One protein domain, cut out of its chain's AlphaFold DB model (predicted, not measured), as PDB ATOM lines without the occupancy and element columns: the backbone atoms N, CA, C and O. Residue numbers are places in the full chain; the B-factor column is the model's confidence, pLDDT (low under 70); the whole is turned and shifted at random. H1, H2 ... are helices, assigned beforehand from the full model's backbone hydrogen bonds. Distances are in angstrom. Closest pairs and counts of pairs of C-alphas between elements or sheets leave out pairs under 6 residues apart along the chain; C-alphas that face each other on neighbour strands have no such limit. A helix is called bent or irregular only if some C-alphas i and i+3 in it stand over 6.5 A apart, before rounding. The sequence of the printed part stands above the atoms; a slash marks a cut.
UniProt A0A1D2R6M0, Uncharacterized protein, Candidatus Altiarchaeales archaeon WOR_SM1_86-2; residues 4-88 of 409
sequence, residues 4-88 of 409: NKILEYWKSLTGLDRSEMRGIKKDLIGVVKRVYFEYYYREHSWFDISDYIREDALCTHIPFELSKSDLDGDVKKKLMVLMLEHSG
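AT A GLANCE: This is residues 4 to 88 of the 409 residues of an uncharacterized protein of Candidatus Altiarchaeales archaeon WOR_SM1_86-2 (UniProt A0A1D2R6M0). Two helices, H1 and H2, pack on each other at about right angles, and a third long helix, H6, lies across the last residues of H1. Three short helices, H3, H4 and H5, follow H2 in the chain and lead on to H6; H3 packs on H1, and H5 packs on H2. The printed part has 85 residues with six named helices, H1 to H6 in chain order, and no named strand: class all helix. It is compact, with a radius of gyration of the C-alphas of 12.2 A, and spans 35 by 23 by 22 A.

HOW THE PARTS SIT: H1, residues 4 to 14, touches H2, residues 25 to 40, about perpendicular at 89 degrees; their closest C-alphas, of Ile 6 and Ile 29, are 6.3 A apart. H3, residues 49 to 54, touches H1, closest C-alphas Tyr 9 and Ile 53 at 6.6 A. H4, residues 57 to 60, only just touches H2, with 3 pairs of C-alphas within 8 A, closest Val 35 and Leu 58 at 6.7 A. H5, residues 62 to 67, touches H2 at a steep tilt of 63 degrees, opposite ways, closest C-alphas Val 31 and Glu 65 at 5.5 A. H6, residues 73 to 86, touches H1, closest C-alphas Thr 14 and Met 83 at 4.5 A, and forms a hairpin with H5, closest C-alphas Leu 66 and Lys 76 at 6.8 A. H2 and H6 are apart. Every O i to N i+4 pair is within hydrogen-bond range in H1, H2, H3, H5 and H6; H4 is too short for one.

IN THESE COORDINATES: H1 begins at C-alpha 4 (29.198, 189.489, 72.156) and is 15.1 A long. H2 is 21.8 A long. H4 is only just irregular, C-alphas 57 and 60 being 6.7 A apart. H6, 20.2 A long, ends at C-alpha 86 (43.936, 194.932, 83.480).

THE WHOLE: The C-alphas farthest apart, of Trp 46 and Asp 74, are 36.5 A apart. The printed part has no cut and no long link. Its mean pLDDT is 72.9, and 36 residues, among them 51 to 61, are under 70.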
ATOM      1  N   ASN A   4      28.140 188.553  72.536       83.12
ATOM      2  CA  ASN A   4      29.198 189.489  72.156       83.12
ATOM      3  C   ASN A   4      29.514 190.504  73.257       83.12
ATOM      4  O   ASN A   4      30.693 190.819  73.434       83.12
ATOM      5  N   LYS A   5      28.507 190.947  74.024       82.31
ATOM      6  CA  LYS A   5      28.696 191.829  75.187       82.31
ATOM      7  C   LYS A   5      29.440 191.121  76.313       82.31
ATOM      8  O   LYS A   5      30.317 191.705  76.932       82.31
ATOM      9  N   ILE A   6      29.150 189.837  76.539       86.44
ATOM     10  CA  ILE A   6      29.882 189.025  77.525       86.44
ATOM     11  C   ILE A   6      31.357 188.879  77.127       86.44
ATOM     12  O   ILE A   6      32.240 188.924  77.977       86.44
ATOM     13  N   LEU A   7      31.651 188.720  75.837       87.62
ATOM     14  CA  LEU A   7      33.037 188.651  75.369       87.62
ATOM     15  C   LEU A   7      33.749 190.003  75.380       87.62
ATOM     16  O   LEU A   7      34.947 190.045  75.632       87.62
ATOM     17  N   GLU A   8      33.041 191.097  75.107       83.44
ATOM     18  CA  GLU A   8      33.576 192.451  75.306       83.44
ATOM     19  C   GLU A   8      33.883 192.713  76.776       83.44
ATOM     20  O   GLU A   8      34.917 193.296  77.081       83.44
ATOM     21  N   TYR A   9      33.059 192.186  77.680       83.31
ATOM     22  CA  TYR A   9      33.322 192.232  79.110       83.31
ATOM     23  C   TYR A   9      34.552 191.412  79.509       83.31
ATOM     24  O   TYR A   9      35.401 191.870  80.259       83.31
ATOM     25  N   TRP A  10      34.739 190.215  78.950       85.44
ATOM     26  CA  TRP A  10      35.987 189.478  79.167       85.44
ATOM     27  C   TRP A  10      37.210 190.212  78.617       85.44
ATOM     28  O   TRP A  10      38.260 190.191  79.258       85.44
ATOM     29  N   LYS A  11      37.076 190.891  77.473       85.50
ATOM     30  CA  LYS A  11      38.130 191.752  76.929       85.50
ATOM     31  C   LYS A  11      38.432 192.932  77.854       85.50
ATOM     32  O   LYS A  11      39.603 193.220  78.061       85.50
ATOM     33  N   SER A  12      37.425 193.590  78.436       76.12
ATOM     34  CA  SER A  12      37.670 194.674  79.398       76.12
ATOM     35  C   SER A  12      38.337 194.160  80.673       76.12
ATOM     36  O   SER A  12      39.236 194.810  81.194       76.12
ATOM     37  N   LEU A  13      37.958 192.964  81.131       73.56
ATOM     38  CA  LEU A  13      38.548 192.349  82.313       73.56
ATOM     39  C   LEU A  13      39.987 191.887  82.076       73.56
ATOM     40  O   LEU A  13      40.804 192.070  82.959       73.56
ATOM     41  N   THR A  14      40.308 191.281  80.930       75.50
ATOM     42  CA  THR A  14      41.584 190.561  80.713       75.50
ATOM     43  C   THR A  14      42.506 191.173  79.665       75.50
ATOM     44  O   THR A  14      43.604 190.668  79.462       75.50
ATOM     45  N   GLY A  15      42.053 192.181  78.922       77.38
ATOM     46  CA  GLY A  15      42.763 192.716  77.758       77.38
ATOM     47  C   GLY A  15      42.849 191.776  76.553       77.38
ATOM     48  O   GLY A  15      43.358 192.188  75.515       77.38
ATOM     49  N   LEU A  16      42.335 190.543  76.651       84.81
ATOM     50  CA  LEU A  16      42.374 189.575  75.559       84.81
ATOM     51  C   LEU A  16      41.455 189.989  74.415       84.81
ATOM     52  O   LEU A  16      40.279 190.310  74.613       84.81
ATOM     53  N   ASP A  17      41.953 189.879  73.190       85.31
ATOM     54  CA  ASP A  17      41.134 190.071  72.005       85.31
ATOM     55  C   ASP A  17      40.240 188.855  71.720       85.31
ATOM     56  O   ASP A  17      40.495 187.711  72.112       85.31
ATOM     57  N   ARG A  18      39.159 189.077  70.958       79.62
ATOM     58  CA  ARG A  18      38.219 188.004  70.570       79.62
ATOM     59  C   ARG A  18      38.905 186.840  69.849       79.62
ATOM     60  O   ARG A  18      38.431 185.707  69.928       79.62
ATOM     61  N   SER A  19      39.994 187.112  69.134       81.75
ATOM     62  CA  SER A  19      40.806 186.103  68.452       81.75
ATOM     63  C   SER A  19      41.465 185.135  69.436       81.75
ATOM     64  O   SER A  19      41.499 183.940  69.136       81.75
ATOM     65  N   GLU A  20      41.915 185.629  70.590       83.12
ATOM     66  CA  GLU A  20      42.589 184.881  71.658       83.12
ATOM     67  C   GLU A  20      41.600 184.089  72.521       83.12
ATOM     68  O   GLU A  20      41.923 183.014  73.022       83.12
ATOM     69  N   MET A  21      40.353 184.559  72.624       85.38
ATOM     70  CA  MET A  21      39.284 183.877  73.364       85.38
ATOM     71  C   MET A  21      38.573 182.767  72.572       85.38
ATOM     72  O   MET A  21      37.753 182.042  73.137       85.38
ATOM     73  N   ARG A  22      38.851 182.597  71.268       84.75
ATOM     74  CA  ARG A  22      38.097 181.675  70.391       84.75
ATOM     75  C   ARG A  22      38.013 180.243  70.921       84.75
ATOM     76  O   ARG A  22      36.944 179.644  70.841       84.75
ATOM     77  N   GLY A  23      39.110 179.720  71.473       83.81
ATOM     78  CA  GLY A  23      39.188 178.343  71.975       83.81
ATOM     79  C   GLY A  23      38.436 178.092  73.285       83.81
ATOM     80  O   GLY A  23      38.178 176.942  73.611       83.81
ATOM     81  N   ILE A  24      38.064 179.151  74.013       88.38
ATOM     82  CA  ILE A  24      37.471 179.077  75.363       88.38
ATOM     83  C   ILE A  24      36.159 179.865  75.490       88.38
ATOM     84  O   ILE A  24      35.574 179.967  76.566       88.38
ATOM     85  N   LYS A  25      35.657 180.416  74.376       90.31
ATOM     86  CA  LYS A  25      34.487 181.305  74.313       90.31
ATOM     87  C   LYS A  25      33.267 180.746  75.049       90.31
ATOM     88  O   LYS A  25      32.611 181.479  75.783       90.31
ATOM     89  N   LYS A  26      32.940 179.469  74.835       89.38
ATOM     90  CA  LYS A  26      31.736 178.846  75.409       89.38
ATOM     91  C   LYS A  26      31.801 178.800  76.938       89.38
ATOM     92  O   LYS A  26      30.804 179.100  77.591       89.38
ATOM     93  N   ASP A  27      32.972 178.500  77.489       87.31
ATOM     94  CA  ASP A  27      33.182 178.419  78.934       87.31
ATOM     95  C   ASP A  27      33.177 179.801  79.579       87.31
ATOM     96  O   ASP A  27      32.499 179.996  80.585       87.31
ATOM     97  N   LEU A  28      33.839 180.783  78.958       89.50
ATOM     98  CA  LEU A  28      33.827 182.180  79.405       89.50
ATOM     99  C   LEU A  28      32.405 182.752  79.468       89.50
ATOM    100  O   LEU A  28      32.021 183.404  80.442       89.50
ATOM    101  N   ILE A  29      31.601 182.463  78.444       90.25
ATOM    102  CA  ILE A  29      30.188 182.840  78.401       90.25
ATOM    103  C   ILE A  29      29.406 182.114  79.502       90.25
ATOM    104  O   ILE A  29      28.596 182.730  80.194       90.25
ATOM    105  N   GLY A  30      29.659 180.818  79.689       88.69
ATOM    106  CA  GLY A  30      29.033 180.011  80.734       88.69
ATOM    107  C   GLY A  30      29.317 180.528  82.146       88.69
ATOM    108  O   GLY A  30      28.394 180.599  82.951       88.69
ATOM    109  N   VAL A  31      30.557 180.940  82.428       85.44
ATOM    110  CA  VAL A  31      30.968 181.522  83.718       85.44
ATOM    111  C   VAL A  31      30.149 182.771  84.033       85.44
ATOM    112  O   VAL A  31      29.527 182.838  85.086       85.44
ATOM    113  N   VAL A  32      30.071 183.730  83.107       85.94
ATOM    114  CA  VAL A  32      29.351 184.997  83.336       85.94
ATOM    115  C   VAL A  32      27.845 184.770  83.478       85.94
ATOM    116  O   VAL A  32      27.210 185.376  84.339       85.94
ATOM    117  N   LYS A  33      27.274 183.839  82.700       85.50
ATOM    118  CA  LYS A  33      25.863 183.448  82.838       85.50
ATOM    119  C   LYS A  33      25.582 182.829  84.204       85.50
ATOM    120  O   LYS A  33      24.607 183.219  84.836       85.50
ATOM    121  N   ARG A  34      26.425 181.903  84.677       83.88
ATOM    122  CA  ARG A  34      26.272 181.312  86.016       83.88
ATOM    123  C   ARG A  34      26.355 182.372  87.101       83.88
ATOM    124  O   ARG A  34      25.455 182.425  87.926       83.88
ATOM    125  N   VAL A  35      27.340 183.270  87.031       76.50
ATOM    126  CA  VAL A  35      27.458 184.376  87.990       76.50
ATOM    127  C   VAL A  35      26.174 185.201  88.042       76.50
ATOM    128  O   VAL A  35      25.628 185.444  89.114       76.50
ATOM    129  N   TYR A  36      25.671 185.616  86.883       81.25
ATOM    130  CA  TYR A  36      24.455 186.411  86.805       81.25
ATOM    131  C   TYR A  36      23.243 185.676  87.388       81.25
ATOM    132  O   TYR A  36      22.541 186.228  88.231       81.25
ATOM    133  N   PHE A  37      23.012 184.420  87.000       80.06
ATOM    134  CA  PHE A  37      21.844 183.670  87.466       80.06
ATOM    135  C   PHE A  37      21.919 183.262  88.940       80.06
ATOM    136  O   PHE A  37      20.888 183.223  89.611       80.06
ATOM    137  N   GLU A  38      23.114 182.948  89.437       76.12
ATOM    138  CA  GLU A  38      23.319 182.470  90.804       76.12
ATOM    139  C   GLU A  38      23.313 183.619  91.815       76.12
ATOM    140  O   GLU A  38      22.705 183.477  92.873       76.12
ATOM    141  N   TYR A  39      23.916 184.762  91.474       68.19
ATOM    142  CA  TYR A  39      24.157 185.841  92.437       68.19
ATOM    143  C   TYR A  39      23.293 187.087  92.242       68.19
ATOM    144  O   TYR A  39      23.112 187.826  93.197       68.19
ATOM    145  N   TYR A  40      22.745 187.334  91.046       67.06
ATOM    146  CA  TYR A  40      22.103 188.624  90.746       67.06
ATOM    147  C   TYR A  40      20.653 188.499  90.277       67.06
ATOM    148  O   TYR A  40      19.791 189.266  90.706       67.06
ATOM    149  N   TYR A  41      20.342 187.489  89.464       74.25
ATOM    150  CA  TYR A  41      19.019 187.324  88.859       74.25
ATOM    151  C   TYR A  41      17.892 187.175  89.888       74.25
ATOM    152  O   TYR A  41      16.784 187.657  89.670       74.25
ATOM    153  N   ARG A  42      18.153 186.509  91.019       63.22
ATOM    154  CA  ARG A  42      17.123 186.286  92.048       63.22
ATOM    155  C   ARG A  42      16.759 187.552  92.814       63.22
ATOM    156  O   ARG A  42      15.608 187.700  93.205       63.22
ATOM    157  N   GLU A  43      17.721 188.441  93.016       56.19
ATOM    158  CA  GLU A  43      17.527 189.679  93.775       56.19
ATOM    159  C   GLU A  43      17.005 190.815  92.888       56.19
ATOM    160  O   GLU A  43      16.316 191.710  93.367       56.19
ATOM    161  N   HIS A  44      17.283 190.750  91.584       61.09
ATOM    162  CA  HIS A  44      17.016 191.830  90.641       61.09
ATOM    163  C   HIS A  44      16.566 191.284  89.281       61.09
ATOM    164  O   HIS A  44      17.110 191.626  88.235       61.09
ATOM    165  N   SER A  45      15.551 190.419  89.289       62.44
ATOM    166  CA  SER A  45      15.038 189.731  88.087       62.44
ATOM    167  C   SER A  45      14.582 190.651  86.940       62.44
ATOM    168  O   SER A  45      14.360 190.174  85.826       62.44
ATOM    169  N   TRP A  46      14.449 191.955  87.203       65.00
ATOM    170  CA  TRP A  46      14.106 193.000  86.239       65.00
ATOM    171  C   TRP A  46      15.315 193.684  85.570       65.00
ATOM    172  O   TRP A  46      15.104 194.449  84.632       65.00
ATOM    173  N   PHE A  47      16.552 193.442  86.018       64.62
ATOM    174  CA  PHE A  47      17.778 193.953  85.385       64.62
ATOM    175  C   PHE A  47      18.389 192.895  84.462       64.62
ATOM    176  O   PHE A  47      18.539 191.752  84.879       64.62
ATOM    177  N   ASP A  48      18.768 193.260  83.229       74.62
ATOM    178  CA  ASP A  48      19.421 192.323  82.304       74.62
ATOM    179  C   ASP A  48      20.914 192.182  82.645       74.62
ATOM    180  O   ASP A  48      21.557 193.086  83.181       74.62
ATOM    181  N   ILE A  49      21.517 191.055  82.265       76.06
ATOM    182  CA  ILE A  49      22.950 190.795  82.450       76.06
ATOM    183  C   ILE A  49      23.820 191.901  81.840       76.06
ATOM    184  O   ILE A  49      24.916 192.169  82.329       76.06
ATOM    185  N   SER A  50      23.341 192.566  80.780       71.81
ATOM    186  CA  SER A  50      24.052 193.678  80.152       71.81
ATOM    187  C   SER A  50      24.198 194.899  81.051       71.81
ATOM    188  O   SER A  50      25.176 195.627  80.899       71.81
ATOM    189  N   ASP A  51      23.259 195.117  81.969       67.44
ATOM    190  CA  ASP A  51      23.303 196.247  82.895       67.44
ATOM    191  C   ASP A  51      24.342 195.981  83.992       67.44
ATOM    192  O   ASP A  51      25.188 196.825  84.270       67.44
ATOM    193  N   TYR A  52      24.407 194.743  84.492       64.19
ATOM    194  CA  TYR A  52      25.429 194.318  85.455       64.19
ATOM    195  C   TYR A  52      26.850 194.259  84.889       64.19
ATOM    196  O   TYR A  52      27.820 194.463  85.620       64.19
ATOM    197  N   ILE A  53      26.979 193.959  83.596       68.62
ATOM    198  CA  ILE A  53      28.254 194.039  82.874       68.62
ATOM    199  C   ILE A  53      28.744 195.491  82.814       68.62
ATOM    200  O   ILE A  53      29.934 195.735  82.973       68.62
ATOM    201  N   ARG A  54      27.836 196.451  82.607       60.34
ATOM    202  CA  ARG A  54      28.166 197.880  82.501       60.34
ATOM    203  C   ARG A  54      28.619 198.487  83.832       60.34
ATOM    204  O   ARG A  54      29.395 199.435  83.823       60.34
ATOM    205  N   GLU A  55      28.133 197.958  84.948       56.84
ATOM    206  CA  GLU A  55      28.476 198.419  86.301       56.84
ATOM    207  C   GLU A  55      29.655 197.658  86.935       56.84
ATOM    208  O   GLU A  55      29.928 197.816  88.124       56.84
ATOM    209  N   ASP A  56      30.323 196.775  86.182       61.09
ATOM    210  CA  ASP A  56      31.360 195.851  86.667       61.09
ATOM    211  C   ASP A  56      30.945 194.974  87.859       61.09
ATOM    212  O   ASP A  56      31.773 194.303  88.481       61.09
ATOM    213  N   ALA A  57      29.658 194.914  88.187       60.50
ATOM    214  CA  ALA A  57      29.168 194.246  89.381       60.50
ATOM    215  C   ALA A  57      29.484 192.740  89.369       60.50
ATOM    216  O   ALA A  57      29.804 192.156  90.409       60.50
ATOM    217  N   LEU A  58      29.484 192.121  88.185       66.44
ATOM    218  CA  LEU A  58      29.732 190.686  88.022       66.44
ATOM    219  C   LEU A  58      31.179 190.277  88.358       66.44
ATOM    220  O   LEU A  58      31.407 189.115  88.705       66.44
ATOM    221  N   CYS A  59      32.154 191.197  88.307       66.19
ATOM    222  CA  CYS A  59      33.578 190.867  88.453       66.19
ATOM    223  C   CYS A  59      33.926 190.195  89.791       66.19
ATOM    224  O   CYS A  59      34.827 189.363  89.836       66.19
ATOM    225  N   THR A  60      33.181 190.488  90.862       61.06
ATOM    226  CA  THR A  60      33.426 189.942  92.208       61.06
ATOM    227  C   THR A  60      33.279 188.422  92.269       61.06
ATOM    228  O   THR A  60      34.012 187.761  93.002       61.06
ATOM    229  N   HIS A  61      32.359 187.858  91.485       66.69
ATOM    230  CA  HIS A  61      32.008 186.434  91.539       66.69
ATOM    231  C   HIS A  61      32.527 185.639  90.333       66.69
ATOM    232  O   HIS A  61      32.538 184.408  90.363       66.69
ATOM    233  N   ILE A  62      33.025 186.319  89.291       74.44
ATOM    234  CA  ILE A  62      33.636 185.675  88.117       74.44
ATOM    235  C   ILE A  62      34.777 184.727  88.493       74.44
ATOM    236  O   ILE A  62      34.762 183.600  88.003       74.44
ATOM    237  N   PRO A  63      35.742 185.089  89.359       66.62
ATOM    238  CA  PRO A  63      36.831 184.177  89.697       66.62
ATOM    239  C   PRO A  63      36.361 182.879  90.372       66.62
ATOM    240  O   PRO A  63      36.926 181.811  90.127       66.62
ATOM    241  N   PHE A  64      35.292 182.949  91.172       58.97
ATOM    242  CA  PHE A  64      34.690 181.785  91.816       58.97
ATOM    243  C   PHE A  64      34.052 180.846  90.787       58.97
ATOM    244  O   PHE A  64      34.411 179.671  90.713       58.97
ATOM    245  N   GLU A  65      33.195 181.367  89.911       70.81
ATOM    246  CA  GLU A  65      32.576 180.565  88.850       70.81
ATOM    247  C   GLU A  65      33.571 180.097  87.778       70.81
ATOM    248  O   GLU A  65      33.396 179.037  87.168       70.81
ATOM    249  N   LEU A  66      34.659 180.845  87.578       70.56
ATOM    250  CA  LEU A  66      35.776 180.443  86.734       70.56
ATOM    251  C   LEU A  66      36.506 179.238  87.336       70.56
ATOM    252  O   LEU A  66      36.851 178.316  86.598       70.56
ATOM    253  N   SER A  67      36.698 179.190  88.658       60.88
ATOM    254  CA  SER A  67      37.338 178.051  89.334       60.88
ATOM    255  C   SER A  67      36.547 176.744  89.182       60.88
ATOM    256  O   SER A  67      37.149 175.694  88.934       60.88
ATOM    257  N   LYS A  68      35.208 176.837  89.210       67.88
ATOM    258  CA  LYS A  68      34.263 175.728  89.010       67.88
ATOM    259  C   LYS A  68      34.068 175.319  87.544       67.88
ATOM    260  O   LYS A  68      33.419 174.313  87.286       67.88
ATOM    261  N   SER A  69      34.560 176.107  86.586       76.38
ATOM    262  CA  SER A  69      34.397 175.799  85.158       76.38
ATOM    263  C   SER A  69      35.225 174.583  84.723       76.38
ATOM    264  O   SER A  69      36.182 174.210  85.397       76.38
ATOM    265  N   ASP A  70      34.930 174.016  83.555       79.50
ATOM    266  CA  ASP A  70      35.691 172.892  82.986       79.50
ATOM    267  C   ASP A  70      37.006 173.321  82.303       79.50
ATOM    268  O   ASP A  70      37.702 172.499  81.707       79.50
ATOM    269  N   LEU A  71      37.378 174.606  82.391       76.81
ATOM    270  CA  LEU A  71      38.621 175.111  81.810       76.81
ATOM    271  C   LEU A  71      39.858 174.450  82.430       76.81
ATOM    272  O   LEU A  71      39.905 174.141  83.626       76.81
ATOM    273  N   ASP A  72      40.899 174.308  81.610       76.81
ATOM    274  CA  ASP A  72      42.200 173.839  82.071       76.81
ATOM    275  C   ASP A  72      42.761 174.739  83.190       76.81
ATOM    276  O   ASP A  72      42.573 175.962  83.205       76.81
ATOM    277  N   GLY A  73      43.456 174.121  84.147       56.31
ATOM    278  CA  GLY A  73      43.969 174.799  85.334       56.31
ATOM    279  C   GLY A  73      44.949 175.930  85.022       56.31
ATOM    280  O   GLY A  73      44.937 176.944  85.720       56.31
ATOM    281  N   ASP A  74      45.769 175.802  83.979       60.09
ATOM    282  CA  ASP A  74      46.733 176.835  83.602       60.09
ATOM    283  C   ASP A  74      46.070 177.964  82.808       60.09
ATOM    284  O   ASP A  74      46.424 179.134  82.980       60.09
ATOM    285  N   VAL A  75      45.026 177.653  82.036       71.50
ATOM    286  CA  VAL A  75      44.181 178.660  81.375       71.50
ATOM    287  C   VAL A  75      43.430 179.506  82.404       71.50
ATOM    288  O   VAL A  75      43.445 180.732  82.308       71.50
ATOM    289  N   LYS A  76      42.833 178.879  83.428       68.56
ATOM    290  CA  LYS A  76      42.175 179.590  84.539       68.56
ATOM    291  C   LYS A  76      43.135 180.556  85.228       68.56
ATOM    292  O   LYS A  76      42.798 181.722  85.405       68.56
ATOM    293  N   LYS A  77      44.347 180.092  85.562       55.47
ATOM    294  CA  LYS A  77      45.391 180.940  86.161       55.47
ATOM    295  C   LYS A  77      45.745 182.110  85.252       55.47
ATOM    296  O   LYS A  77      45.763 183.237  85.724       55.47
ATOM    297  N   LYS A  78      45.987 181.860  83.960       68.31
ATOM    298  CA  LYS A  78      46.336 182.908  82.991       68.31
ATOM    299  C   LYS A  78      45.246 183.976  82.897       68.31
ATOM    300  O   LYS A  78      45.559 185.158  82.938       68.31
ATOM    301  N   LEU A  79      43.978 183.572  82.812       70.38
ATOM    302  CA  LEU A  79      42.849 184.505  82.797       70.38
ATOM    303  C   LEU A  79      42.797 185.335  84.079       70.38
ATOM    304  O   LEU A  79      42.658 186.547  84.002       70.38
ATOM    305  N   MET A  80      42.976 184.713  85.246       65.25
ATOM    306  CA  MET A  80      43.001 185.429  86.524       65.25
ATOM    307  C   MET A  80      44.177 186.414  86.631       65.25
ATOM    308  O   MET A  80      43.972 187.515  87.130       65.25
ATOM    309  N   VAL A  81      45.375 186.070  86.131       57.72
ATOM    310  CA  VAL A  81      46.526 187.000  86.047       57.72
ATOM    311  C   VAL A  81      46.155 188.217  85.209       57.72
ATOM    312  O   VAL A  81      46.292 189.348  85.663       57.72
ATOM    313  N   LEU A  82      45.625 187.980  84.011       66.75
ATOM    314  CA  LEU A  82      45.244 189.040  83.086       66.75
ATOM    315  C   LEU A  82      44.137 189.931  83.661       66.75
ATOM    316  O   LEU A  82      44.185 191.147  83.500       66.75
ATOM    317  N   MET A  83      43.183 189.343  84.395       70.56
ATOM    318  CA  MET A  83      42.166 190.094  85.137       70.56
ATOM    319  C   MET A  83      42.775 191.054  86.163       70.56
ATOM    320  O   MET A  83      42.297 192.174  86.327       70.56
ATOM    321  N   LEU A  84      43.837 190.637  86.854       56.72
ATOM    322  CA  LEU A  84      44.545 191.482  87.815       56.72
ATOM    323  C   LEU A  84      45.312 192.605  87.117       56.72
ATOM    324  O   LEU A  84      45.209 193.757  87.532       56.72
ATOM    325  N   GLU A  85      46.050 192.278  86.059       58.78
ATOM    326  CA  GLU A  85      46.866 193.235  85.304       58.78
ATOM    327  C   GLU A  85      46.009 194.337  84.668       58.78
ATOM    328  O   GLU A  85      46.360 195.514  84.745       58.78
ATOM    329  N   HIS A  86      44.843 193.981  84.122       62.75
ATOM    330  CA  HIS A  86      43.936 194.932  83.480       62.75
ATOM    331  C   HIS A  86      42.977 195.650  84.444       62.75
ATOM    332  O   HIS A  86      42.496 196.734  84.115       62.75
ATOM    333  N   SER A  87      42.782 195.147  85.671       53.69
ATOM    334  CA  SER A  87      42.008 195.848  86.715       53.69
ATOM    335  C   SER A  87      42.638 197.167  87.192       53.69
ATOM    336  O   SER A  87      41.980 197.960  87.864       53.69
ATOM    337  N   GLY A  88      43.906 197.422  86.849       44.62
ATOM    338  CA  GLY A  88      44.636 198.631  87.233       44.62
ATOM    339  C   GLY A  88      44.311 199.885  86.418       44.62
ATOM    340  O   GLY A  88      44.749 200.960  86.820       44.62
TER     341      GLY A  88